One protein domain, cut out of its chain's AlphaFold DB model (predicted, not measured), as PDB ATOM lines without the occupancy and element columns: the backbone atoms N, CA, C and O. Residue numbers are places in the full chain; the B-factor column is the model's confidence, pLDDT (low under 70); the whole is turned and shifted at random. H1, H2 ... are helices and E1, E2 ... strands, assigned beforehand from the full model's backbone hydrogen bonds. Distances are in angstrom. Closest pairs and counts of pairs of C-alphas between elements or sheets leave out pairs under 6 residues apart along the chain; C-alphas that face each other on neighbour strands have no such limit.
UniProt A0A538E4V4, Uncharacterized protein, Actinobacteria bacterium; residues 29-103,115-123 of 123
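Overview. This is residues 29 to 103 and 115 to 123 of the 123 residues of an uncharacterized protein of Actinobacteria bacterium (UniProt A0A538E4V4). A strongly twisted sheet of four strands, E3 E2 E5 E6, makes a curved wall, and a separate two-stranded ribbon, E1 with E4, lies partly over one of its faces. The short helix H1 comes straight after E4 and packs on the sheet, mainly at E6. The printed part has 84 residues, with one named helix and six named strands in the order E1 E2 E3 E4 H1 E5 E6; both sheets are antiparallel and the class is mostly strand. It is compact, with a radius of gyration of the C-alphas of 12.6 A and spans of 38 by 30 by 18 A.

Arrangement. E5, residues 93 to 101, has staggered pairing: residues 93 to 97 pair with E6, residues 118 to 122, and residues 97 to 100 with E2, residues 53 to 59. N 95 and O 120 are 2.9 A apart, and N 57 and O 98 are 2.8 A apart, both within hydrogen-bond range. E2 forms a hairpin with the edge strand E3, residues 65 to 72, which bends by 65 degrees at residue 68; N 54 and O 71 are 2.8 A apart. E1, residues 38 to 44, is antiparallel to E4, residues 78 to 82, with N 39 and O 81 at 2.8 A. E1 and E5 are near each other, while E4 and E5 are apart. H1, residues 83 to 88, is on the larger sheet; its closest C-alphas to E6 are those of Arg 87 and Arg 122, 5.6 A apart. In H1 every O i to N i+4 pair is within hydrogen-bond range.

Along the chain. E5 is 25.7 A long, E2 19.5 A, E1 19.3 A and E3 19.2 A. E1 begins at C-alpha 38, (3.783, 15.557, 7.466), and E6 ends at C-alpha 122, (4.484, 5.430, 18.226).

Size, cuts and confidence. The C-alphas of Ala 46 and Arg 123, the two farthest apart, are 40.0 A apart. Residues 104 to 114 are not printed, and C-alphas 103 and 115 are 14.5 A apart across the cut. Of the links that are printed whole, none is long. The mean pLDDT of the printed part is 93.6, and no printed residue is under 70.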
ATOM      1  N   LYS A  29       9.164  27.612  13.690       90.50
ATOM      2  CA  LYS A  29       7.806  27.081  13.815       90.50
ATOM      3  C   LYS A  29       7.782  25.605  13.459       90.50
ATOM      4  O   LYS A  29       8.141  25.226  12.350       90.50
ATOM      5  N   LEU A  30       7.291  24.797  14.398       93.00
ATOM      6  CA  LEU A  30       6.952  23.390  14.203       93.00
ATOM      7  C   LEU A  30       5.443  23.214  14.443       93.00
ATOM      8  O   LEU A  30       5.025  22.999  15.582       93.00
ATOM      9  N   PRO A  31       4.613  23.352  13.398       89.62
ATOM     10  CA  PRO A  31       3.186  23.071  13.471       89.62
ATOM     11  C   PRO A  31       2.913  21.585  13.722       89.62
ATOM     12  O   PRO A  31       3.760  20.729  13.464       89.62
ATOM     13  N   ALA A  32       1.695  21.283  14.169       88.88
ATOM     14  CA  ALA A  32       1.182  19.919  14.203       88.88
ATOM     15  C   ALA A  32       1.232  19.278  12.799       88.88
ATOM     16  O   ALA A  32       1.181  19.993  11.789       88.88
ATOM     17  N   PRO A  33       1.337  17.940  12.706       91.44
ATOM     18  CA  PRO A  33       1.423  17.280  11.417       91.44
ATOM     19  C   PRO A  33       0.121  17.470  10.631       91.44
ATOM     20  O   PRO A  33      -0.977  17.454  11.192       91.44
ATOM     21  N   THR A  34       0.244  17.628   9.317       92.38
ATOM     22  CA  THR A  34      -0.894  17.697   8.396       92.38
ATOM     23  C   THR A  34      -1.725  16.414   8.448       92.38
ATOM     24  O   THR A  34      -1.256  15.363   8.892       92.38
ATOM     25  N   ARG A  35      -2.946  16.447   7.894       91.06
ATOM     26  CA  ARG A  35      -3.776  15.237   7.727       91.06
ATOM     27  C   ARG A  35      -3.080  14.141   6.909       91.06
ATOM     28  O   ARG A  35      -3.289  12.965   7.171       91.06
ATOM     29  N   SER A  36      -2.210  14.523   5.970       92.62
ATOM     30  CA  SER A  36      -1.360  13.603   5.200       92.62
ATOM     31  C   SER A  36      -0.168  13.042   5.993       92.62
ATOM     32  O   SER A  36       0.572  12.204   5.481       92.62
ATOM     33  N   GLY A  37       0.023  13.472   7.243       94.12
ATOM     34  CA  GLY A  37       1.036  12.950   8.152       94.12
ATOM     35  C   GLY A  37       2.416  13.575   7.974       94.12
ATOM     36  O   GLY A  37       3.411  12.880   8.170       94.12
ATOM     37  N   TYR A  38       2.506  14.855   7.617       95.00
ATOM     38  CA  TYR A  38       3.783  15.557   7.466       95.00
ATOM     39  C   TYR A  38       3.884  16.736   8.422       95.00
ATOM     40  O   TYR A  38       2.961  17.535   8.536       95.00
ATOM     41  N   PHE A  39       5.033  16.881   9.070       93.38
ATOM     42  CA  PHE A  39       5.410  18.134   9.701       93.38
ATOM     43  C   PHE A  39       6.022  19.046   8.646       93.38
ATOM     44  O   PHE A  39       6.935  18.641   7.925       93.38
ATOM     45  N   HIS A  40       5.538  20.282   8.595       94.44
ATOM     46  CA  HIS A  40       6.125  21.341   7.791       94.44
ATOM     47  C   HIS A  40       6.688  22.402   8.722       94.44
ATOM     48  O   HIS A  40       5.944  23.242   9.222       94.44
ATOM     49  N   PHE A  41       7.991  22.337   8.976       93.00
ATOM     50  CA  PHE A  41       8.654  23.314   9.827       93.00
ATOM     51  C   PHE A  41       9.516  24.258   8.996       93.00
ATOM     52  O   PHE A  41      10.018  23.894   7.927       93.00
ATOM     53  N   TYR A  42       9.684  25.469   9.508       92.75
ATOM     54  CA  TYR A  42      10.470  26.512   8.869       92.75
ATOM     55  C   TYR A  42      11.090  27.435   9.913       92.75
ATOM     56  O   TYR A  42      10.566  27.603  11.020       92.75
ATOM     57  N   VAL A  43      12.222  28.012   9.533       90.69
ATOM     58  CA  VAL A  43      12.960  29.025  10.276       90.69
ATOM     59  C   VAL A  43      12.708  30.369   9.607       90.69
ATOM     60  O   VAL A  43      12.726  30.484   8.382       90.69
ATOM     61  N   THR A  44      12.426  31.384  10.410       86.56
ATOM     62  CA  THR A  44      12.128  32.735   9.948       86.56
ATOM     63  C   THR A  44      13.083  33.719  10.602       86.56
ATOM     64  O   THR A  44      13.185  33.777  11.827       86.56
ATOM     65  N   ALA A  45      13.760  34.488   9.760       86.62
ATOM     66  CA  ALA A  45      14.773  35.471  10.105       86.62
ATOM     67  C   ALA A  45      14.928  36.471   8.949       86.62
ATOM     68  O   ALA A  45      14.251  36.344   7.927       86.62
ATOM     69  N   ALA A  46      15.813  37.452   9.107       83.75
ATOM     70  CA  ALA A  46      16.155  38.414   8.062       83.75
ATOM     71  C   ALA A  46      17.026  37.787   6.969       83.75
ATOM     72  O   ALA A  46      16.964  38.205   5.817       83.75
ATOM     73  N   THR A  47      17.822  36.777   7.321       84.75
ATOM     74  CA  THR A  47      18.662  36.018   6.391       84.75
ATOM     75  C   THR A  47      18.082  34.631   6.137       84.75
ATOM     76  O   THR A  47      17.354  34.071   6.960       84.75
ATOM     77  N   SER A  48      18.398  34.071   4.969       87.50
ATOM     78  CA  SER A  48      18.012  32.703   4.629       87.50
ATOM     79  C   SER A  48      18.902  31.696   5.353       87.50
ATOM     80  O   SER A  48      20.122  31.830   5.360       87.50
ATOM     81  N   PHE A  49      18.280  30.647   5.887       89.06
ATOM     82  CA  PHE A  49      18.934  29.479   6.474       89.06
ATOM     83  C   PHE A  49      18.961  28.279   5.517       89.06
ATOM     84  O   PHE A  49      19.161  27.140   5.937       89.06
ATOM     85  N   ALA A  50      18.754  28.490   4.215       92.31
ATOM     86  CA  ALA A  50      18.903  27.427   3.225       92.31
ATOM     87  C   ALA A  50      20.301  26.782   3.310       92.31
ATOM     88  O   ALA A  50      21.299  27.472   3.511       92.31
ATOM     89  N   GLY A  51      20.368  25.454   3.201       93.12
ATOM     90  CA  GLY A  51      21.623  24.697   3.279       93.12
ATOM     91  C   GLY A  51      22.168  24.470   4.695       93.12
ATOM     92  O   GLY A  51      22.965  23.554   4.883       93.12
ATOM     93  N   HIS A  52      21.693  25.215   5.697       93.38
ATOM     94  CA  HIS A  52      22.047  24.984   7.099       93.38
ATOM     95  C   HIS A  52      21.339  23.742   7.632       93.38
ATOM     96  O   HIS A  52      20.330  23.294   7.073       93.38
ATOM     97  N   PHE A  53      21.838  23.174   8.728       95.38
ATOM     98  CA  PHE A  53      21.174  22.052   9.380       95.38
ATOM     99  C   PHE A  53      20.538  22.428  10.717       95.38
ATOM    100  O   PHE A  53      20.968  23.321  11.436       95.38
ATOM    101  N   VAL A  54      19.504  21.674  11.064       96.06
ATOM    102  CA  VAL A  54      18.855  21.689  12.372       96.06
ATOM    103  C   VAL A  54      18.837  20.276  12.934       96.06
ATOM    104  O   VAL A  54      18.905  19.288  12.196       96.06
ATOM    105  N   TYR A  55      18.707  20.161  14.246       98.00
ATOM    106  CA  TYR A  55      18.482  18.895  14.916       98.00
ATOM    107  C   TYR A  55      17.000  18.691  15.195       98.00
ATOM    108  O   TYR A  55      16.319  19.549  15.756       98.00
ATOM    109  N   LEU A  56      16.507  17.506  14.850       97.50
ATOM    110  CA  LEU A  56      15.290  16.986  15.445       97.50
ATOM    111  C   LEU A  56      15.655  16.436  16.821       97.50
ATOM    112  O   LEU A  56      16.524  15.567  16.935       97.50
ATOM    113  N   GLN A  57      14.989  16.933  17.855       97.94
ATOM    114  CA  GLN A  57      15.206  16.527  19.235       97.94
ATOM    115  C   GLN A  57      13.986  15.817  19.808       97.94
ATOM    116  O   GLN A  57      12.848  16.116  19.442       97.94
ATOM    117  N   ARG A  58      14.228  14.909  20.754       96.62
ATOM    118  CA  ARG A  58      13.203  14.223  21.546       96.62
ATOM    119  C   ARG A  58      13.378  14.553  23.023       96.62
ATOM    120  O   ARG A  58      14.499  14.510  23.523       96.62
ATOM    121  N   PHE A  59      12.279  14.809  23.717       96.25
ATOM    122  CA  PHE A  59      12.271  14.934  25.170       96.25
ATOM    123  C   PHE A  59      12.302  13.552  25.823       96.25
ATOM    124  O   PHE A  59      11.524  12.672  25.452       96.25
ATOM    125  N   THR A  60      13.214  13.337  26.762       93.56
ATOM    126  CA  THR A  60      13.411  12.048  27.430       93.56
ATOM    127  C   THR A  60      12.720  12.000  28.792       93.56
ATOM    128  O   THR A  60      12.333  13.024  29.351       93.56
ATOM    129  N   LEU A  61      12.601  10.795  29.361       89.75
ATOM    130  CA  LEU A  61      12.096  10.605  30.726       89.75
ATOM    131  C   LEU A  61      12.988  11.284  31.780       89.75
ATOM    132  O   LEU A  61      12.494  11.702  32.821       89.75
ATOM    133  N   LEU A  62      14.276  11.476  31.471       93.25
ATOM    134  CA  LEU A  62      15.242  12.208  32.296       93.25
ATOM    135  C   LEU A  62      15.093  13.736  32.180       93.25
ATOM    136  O   LEU A  62      15.965  14.475  32.619       93.25
ATOM    137  N   ARG A  63      14.002  14.221  31.573       91.00
ATOM    138  CA  ARG A  63      13.695  15.645  31.364       91.00
ATOM    139  C   ARG A  63      14.733  16.407  30.536       91.00
ATOM    140  O   ARG A  63      14.855  17.623  30.649       91.00
ATOM    141  N   THR A  64      15.446  15.705  29.660       94.44
ATOM    142  CA  THR A  64      16.443  16.294  28.759       94.44
ATOM    143  C   THR A  64      16.029  16.159  27.302       94.44
ATOM    144  O   THR A  64      15.297  15.240  26.924       94.44
ATOM    145  N   TRP A  65      16.511  17.073  26.463       95.19
ATOM    146  CA  TRP A  65      16.362  16.986  25.016       95.19
ATOM    147  C   TRP A  65      17.580  16.302  24.407       95.19
ATOM    148  O   TRP A  65      18.708  16.710  24.661       95.19
ATOM    149  N   VAL A  66      17.346  15.283  23.583       96.38
ATOM    150  CA  VAL A  66      18.412  14.555  22.882       96.38
ATOM    151  C   VAL A  66      18.233  14.674  21.376       96.38
ATOM    152  O   VAL A  66      17.111  14.567  20.875       96.38
ATOM    153  N   ASN A  67      19.332  14.888  20.654       97.25
ATOM    154  CA  ASN A  67      19.344  14.908  19.192       97.25
ATOM    155  C   ASN A  67      19.065  13.493  18.666       97.25
ATOM    156  O   ASN A  67      19.763  12.550  19.029       97.25
ATOM    157  N   ILE A  68      18.049  13.344  17.814       96.69
ATOM    158  CA  ILE A  68      17.669  12.054  17.212       96.69
ATOM    159  C   ILE A  68      17.872  12.019  15.695       96.69
ATOM    160  O   ILE A  68      17.898  10.943  15.107       96.69
ATOM    161  N   SER A  69      17.991  13.180  15.046       96.62
ATOM    162  CA  SER A  69      18.314  13.275  13.622       96.62
ATOM    163  C   SER A  69      18.830  14.667  13.262       96.62
ATOM    164  O   SER A  69      18.444  15.658  13.885       96.62
ATOM    165  N   ARG A  70      19.682  14.735  12.236       96.94
ATOM    166  CA  ARG A  70      20.133  15.969  11.587       96.94
ATOM    167  C   ARG A  70      19.326  16.188  10.306       96.94
ATOM    168  O   ARG A  70      19.239  15.301   9.460       96.94
ATOM    169  N   LEU A  71      18.768  17.382  10.144       95.69
ATOM    170  CA  LEU A  71      17.926  17.762   9.015       95.69
ATOM    171  C   LEU A  71      18.498  19.010   8.341       95.69
ATOM    172  O   LEU A  71      18.531  20.072   8.945       95.69
ATOM    173  N   MET A  72      18.905  18.905   7.078       97.06
ATOM    174  CA  MET A  72      19.248  20.082   6.268       97.06
ATOM    175  C   MET A  72      17.991  20.849   5.859       97.06
ATOM    176  O   MET A  72      16.998  20.224   5.476       97.06
ATOM    177  N   LEU A  73      18.053  22.175   5.919       94.38
ATOM    178  CA  LEU A  73      17.008  23.097   5.493       94.38
ATOM    179  C   LEU A  73      17.063  23.311   3.977       94.38
ATOM    180  O   LEU A  73      18.131  23.495   3.393       94.38
ATOM    181  N   GLY A  74      15.894  23.295   3.337       93.94
ATOM    182  CA  GLY A  74      15.762  23.585   1.912       93.94
ATOM    183  C   GLY A  74      15.794  25.083   1.605       93.94
ATOM    184  O   GLY A  74      15.950  25.920   2.492       93.94
ATOM    185  N   SER A  75      15.553  25.430   0.340       91.25
ATOM    186  CA  SER A  75      15.575  26.813  -0.172       91.25
ATOM    187  C   SER A  75      14.650  27.789   0.568       91.25
ATOM    188  O   SER A  75      14.927  28.981   0.617       91.25
ATOM    189  N   LYS A  76      13.575  27.292   1.192       91.25
ATOM    190  CA  LYS A  76      12.633  28.087   1.998       91.25
ATOM    191  C   LYS A  76      12.977  28.125   3.493       91.25
ATOM    192  O   LYS A  76      12.086  28.339   4.308       91.25
ATOM    193  N   SER A  77      14.235  27.864   3.867       90.50
ATOM    194  CA  SER A  77      14.676  27.784   5.273       90.50
ATOM    195  C   SER A  77      13.833  26.812   6.107       90.50
ATOM    196  O   SER A  77      13.581  27.015   7.291       90.50
ATOM    197  N   GLY A  78      13.342  25.750   5.472       92.12
ATOM    198  CA  GLY A  78      12.380  24.826   6.053       92.12
ATOM    199  C   GLY A  78      12.448  23.457   5.402       92.12
ATOM    200  O   GLY A  78      13.174  23.250   4.422       92.12
ATOM    201  N   ARG A  79      11.709  22.504   5.969       94.88
ATOM    202  CA  ARG A  79      11.681  21.123   5.487       94.88
ATOM    203  C   ARG A  79      10.379  20.417   5.849       94.88
ATOM    204  O   ARG A  79       9.776  20.656   6.895       94.88
ATOM    205  N   LEU A  80       9.985  19.502   4.967       94.94
ATOM    206  CA  LEU A  80       8.945  18.516   5.225       94.94
ATOM    207  C   LEU A  80       9.571  17.247   5.804       94.94
ATOM    208  O   LEU A  80      10.525  16.705   5.242       94.94
ATOM    209  N   ILE A  81       9.017  16.757   6.909       96.12
ATOM    210  CA  ILE A  81       9.365  15.451   7.480       96.12
ATOM    211  C   ILE A  81       8.091  14.655   7.736       96.12
ATOM    212  O   ILE A  81       7.118  15.171   8.284       96.12
ATOM    213  N   SER A  82       8.074  13.388   7.331       96.81
ATOM    214  CA  SER A  82       6.906  12.543   7.566       96.81
ATOM    215  C   SER A  82       6.834  12.122   9.034       96.81
ATOM    216  O   SER A  82       7.845  11.831   9.677       96.81
ATOM    217  N   ILE A  83       5.622  12.013   9.574       95.44
ATOM    218  CA  ILE A  83       5.389  11.471  10.916       95.44
ATOM    219  C   ILE A  83       5.890  10.029  11.024       95.44
ATOM    220  O   ILE A  83       6.313   9.600  12.093       95.44
ATOM    221  N   ARG A  84       5.883   9.279   9.912       96.50
ATOM    222  CA  ARG A  84       6.426   7.919   9.840       96.50
ATOM    223  C   ARG A  84       7.934   7.914  10.098       96.50
ATOM    224  O   ARG A  84       8.386   7.111  10.907       96.50
ATOM    225  N   TYR A  85       8.671   8.833   9.475       96.69
ATOM    226  CA  TYR A  85      10.103   9.010   9.710       96.69
ATOM    227  C   TYR A  85      10.394   9.409  11.162       96.69
ATOM    228  O   TYR A  85      11.232   8.806  11.820       96.69
ATOM    229  N   VAL A  86       9.646  10.367  11.722       96.06
ATOM    230  CA  VAL A  86       9.833  10.747  13.134       96.06
ATOM    231  C   VAL A  86       9.544   9.564  14.068       96.06
ATOM    232  O   VAL A  86      10.302   9.307  14.998       96.06
ATOM    233  N   ARG A  87       8.486   8.790  13.791       96.50
ATOM    234  CA  ARG A  87       8.137   7.582  14.552       96.50
ATOM    235  C   ARG A  87       9.217   6.505  14.486       96.50
ATOM    236  O   ARG A  87       9.432   5.838  15.490       96.50
ATOM    237  N   SER A  88       9.898   6.315  13.355       96.62
ATOM    238  CA  SER A  88      10.948   5.291  13.265       96.62
ATOM    239  C   SER A  88      12.162   5.610  14.144       96.62
ATOM    240  O   SER A  88      12.827   4.683  14.595       96.62
ATOM    241  N   LEU A  89      12.403   6.893  14.442       95.88
ATOM    242  CA  LEU A  89      13.531   7.376  15.251       95.88
ATOM    243  C   LEU A  89      13.279   7.374  16.769       95.88
ATOM    244  O   LEU A  89      14.201   7.609  17.551       95.88
ATOM    245  N   ILE A  90      12.039   7.154  17.211       95.19
ATOM    246  CA  ILE A  90      11.670   7.203  18.633       95.19
ATOM    247  C   ILE A  90      11.218   5.829  19.144       95.19
ATOM    248  O   ILE A  90      10.633   5.061  18.379       95.19
ATOM    249  N   PRO A  91      11.439   5.499  20.430       94.94
ATOM    250  CA  PRO A  91      10.879   4.305  21.053       94.94
ATOM    251  C   PRO A  91       9.350   4.274  20.977       94.94
ATOM    252  O   PRO A  91       8.695   5.287  20.715       94.94
ATOM    253  N   ARG A  92       8.763   3.104  21.244       95.62
ATOM    254  CA  ARG A  92       7.308   2.990  21.416       95.62
ATOM    255  C   ARG A  92       6.834   3.873  22.574       95.62
ATOM    256  O   ARG A  92       7.597   4.163  23.494       95.62
ATOM    257  N   GLY A  93       5.588   4.330  22.498       94.31
ATOM    258  CA  GLY A  93       4.978   5.218  23.486       94.31
ATOM    259  C   GLY A  93       4.737   6.640  22.980       94.31
ATOM    260  O   GLY A  93       4.720   6.914  21.774       94.31
ATOM    261  N   ARG A  94       4.484   7.544  23.930       94.56
ATOM    262  CA  ARG A  94       4.198   8.962  23.683       94.56
ATOM    263  C   ARG A  94       5.435   9.786  24.009       94.56
ATOM    264  O   ARG A  94       5.955   9.697  25.114       94.56
ATOM    265  N   TRP A  95       5.872  10.596  23.056       95.38
ATOM    266  CA  TRP A  95       7.088  11.393  23.163       95.38
ATOM    267  C   TRP A  95       6.842  12.804  22.644       95.38
ATOM    268  O   TRP A  95       6.016  12.996  21.755       95.38
ATOM    269  N   SER A  96       7.583  13.783  23.153       96.12
ATOM    270  CA  SER A  96       7.576  15.147  22.615       96.12
ATOM    271  C   SER A  96       8.798  15.357  21.734       96.12
ATOM    272  O   SER A  96       9.909  14.983  22.116       96.12
ATOM    273  N   VAL A  97       8.601  15.964  20.567       96.75
ATOM    274  CA  VAL A  97       9.680  16.325  19.643       96.75
ATOM    275  C   VAL A  97       9.721  17.827  19.412       96.75
ATOM    276  O   VAL A  97       8.691  18.496  19.491       96.75
ATOM    277  N   ARG A  98      10.902  18.356  19.110       96.62
ATOM    278  CA  ARG A  98      11.098  19.751  18.697       96.62
ATOM    279  C   ARG A  98      12.204  19.845  17.656       96.62
ATOM    280  O   ARG A  98      12.994  18.912  17.506       96.62
ATOM    281  N   VAL A  99      12.276  20.975  16.974       96.25
ATOM    282  CA  VAL A  99      13.398  21.326  16.102       96.25
ATOM    283  C   VAL A  99      14.296  22.306  16.846       96.25
ATOM    284  O   VAL A  99      13.798  23.222  17.490       96.25
ATOM    285  N   PHE A 100      15.605  22.110  16.770       95.19
ATOM    286  CA  PHE A 100      16.618  22.951  17.400       95.19
ATOM    287  C   PHE A 100      17.665  23.346  16.362       95.19
ATOM    288  O   PHE A 100      18.144  22.481  15.628       95.19
ATOM    289  N   ILE A 101      18.020  24.625  16.298       93.00
ATOM    290  CA  ILE A 101      19.139  25.103  15.485       93.00
ATOM    291  C   ILE A 101      20.309  25.451  16.421       93.00
ATOM    292  O   ILE A 101      20.118  26.238  17.351       93.00
ATOM    293  N   PRO A 102      21.484  24.831  16.236       92.38
ATOM    294  CA  PRO A 102      22.647  25.081  17.088       92.38
ATOM    295  C   PRO A 102      23.384  26.376  16.706       92.38
ATOM    296  O   PRO A 102      23.217  26.885  15.594       92.38
ATOM    297  N   GLN A 103      24.227  26.886  17.614       88.19
ATOM    298  CA  GLN A 103      24.937  28.159  17.432       88.19
ATOM    299  C   GLN A 103      25.814  28.205  16.169       88.19
ATOM    300  O   GLN A 103      25.890  29.231  15.494       88.19
ATOM    301  N   SER A 115      12.135  25.277  18.383       91.44
ATOM    302  CA  SER A 115      10.699  25.370  18.160       91.44
ATOM    303  C   SER A 115       9.909  25.017  19.419       91.44
ATOM    304  O   SER A 115      10.393  24.315  20.310       91.44
ATOM    305  N   GLY A 116       8.617  25.357  19.416       90.12
ATOM    306  CA  GLY A 116       7.647  24.677  20.274       90.12
ATOM    307  C   GLY A 116       7.675  23.153  20.078       90.12
ATOM    308  O   GLY A 116       8.156  22.642  19.059       90.12
ATOM    309  N   SER A 117       7.172  22.417  21.066       93.25
ATOM    310  CA  SER A 117       7.151  20.955  21.045       93.25
ATOM    311  C   SER A 117       5.876  20.399  20.422       93.25
ATOM    312  O   SER A 117       4.792  20.928  20.658       93.25
ATOM    313  N   GLN A 118       5.992  19.276  19.716       94.69
ATOM    314  CA  GLN A 118       4.858  18.509  19.206       94.69
ATOM    315  C   GLN A 118       4.827  17.101  19.813       94.69
ATOM    316  O   GLN A 118       5.871  16.442  19.868       94.69
ATOM    317  N   PRO A 119       3.658  16.602  20.249       95.06
ATOM    318  CA  PRO A 119       3.529  15.223  20.687       95.06
ATOM    319  C   PRO A 119       3.563  14.272  19.485       95.06
ATOM    320  O   PRO A 119       2.916  14.488  18.459       95.06
ATOM    321  N   VAL A 120       4.285  13.167  19.630       94.44
ATOM    322  CA  VAL A 120       4.357  12.074  18.663       94.44
ATOM    323  C   VAL A 120       4.128  10.766  19.396       94.44
ATOM    324  O   VAL A 120       4.792  10.441  20.377       94.44
ATOM    325  N   VAL A 121       3.175   9.989  18.892       94.69
ATOM    326  CA  VAL A 121       2.852   8.669  19.432       94.69
ATOM    327  C   VAL A 121       3.320   7.606  18.455       94.69
ATOM    328  O   VAL A 121       2.899   7.625  17.293       94.69
ATOM    329  N   ARG A 122       4.155   6.678  18.922       93.94
ATOM    330  CA  ARG A 122       4.484   5.430  18.226       93.94
ATOM    331  C   ARG A 122       3.756   4.291  18.936       93.94
ATOM    332  O   ARG A 122       4.039   4.024  20.102       93.94
ATOM    333  N   ARG A 123       2.804   3.680  18.231       89.12
ATOM    334  CA  ARG A 123       2.127   2.456  18.674       89.12
ATOM    335  C   ARG A 123       3.052   1.257  18.463       89.12
ATOM    336  O   ARG A 123       3.828   1.288  17.478       89.12
TER     337      ARG A 123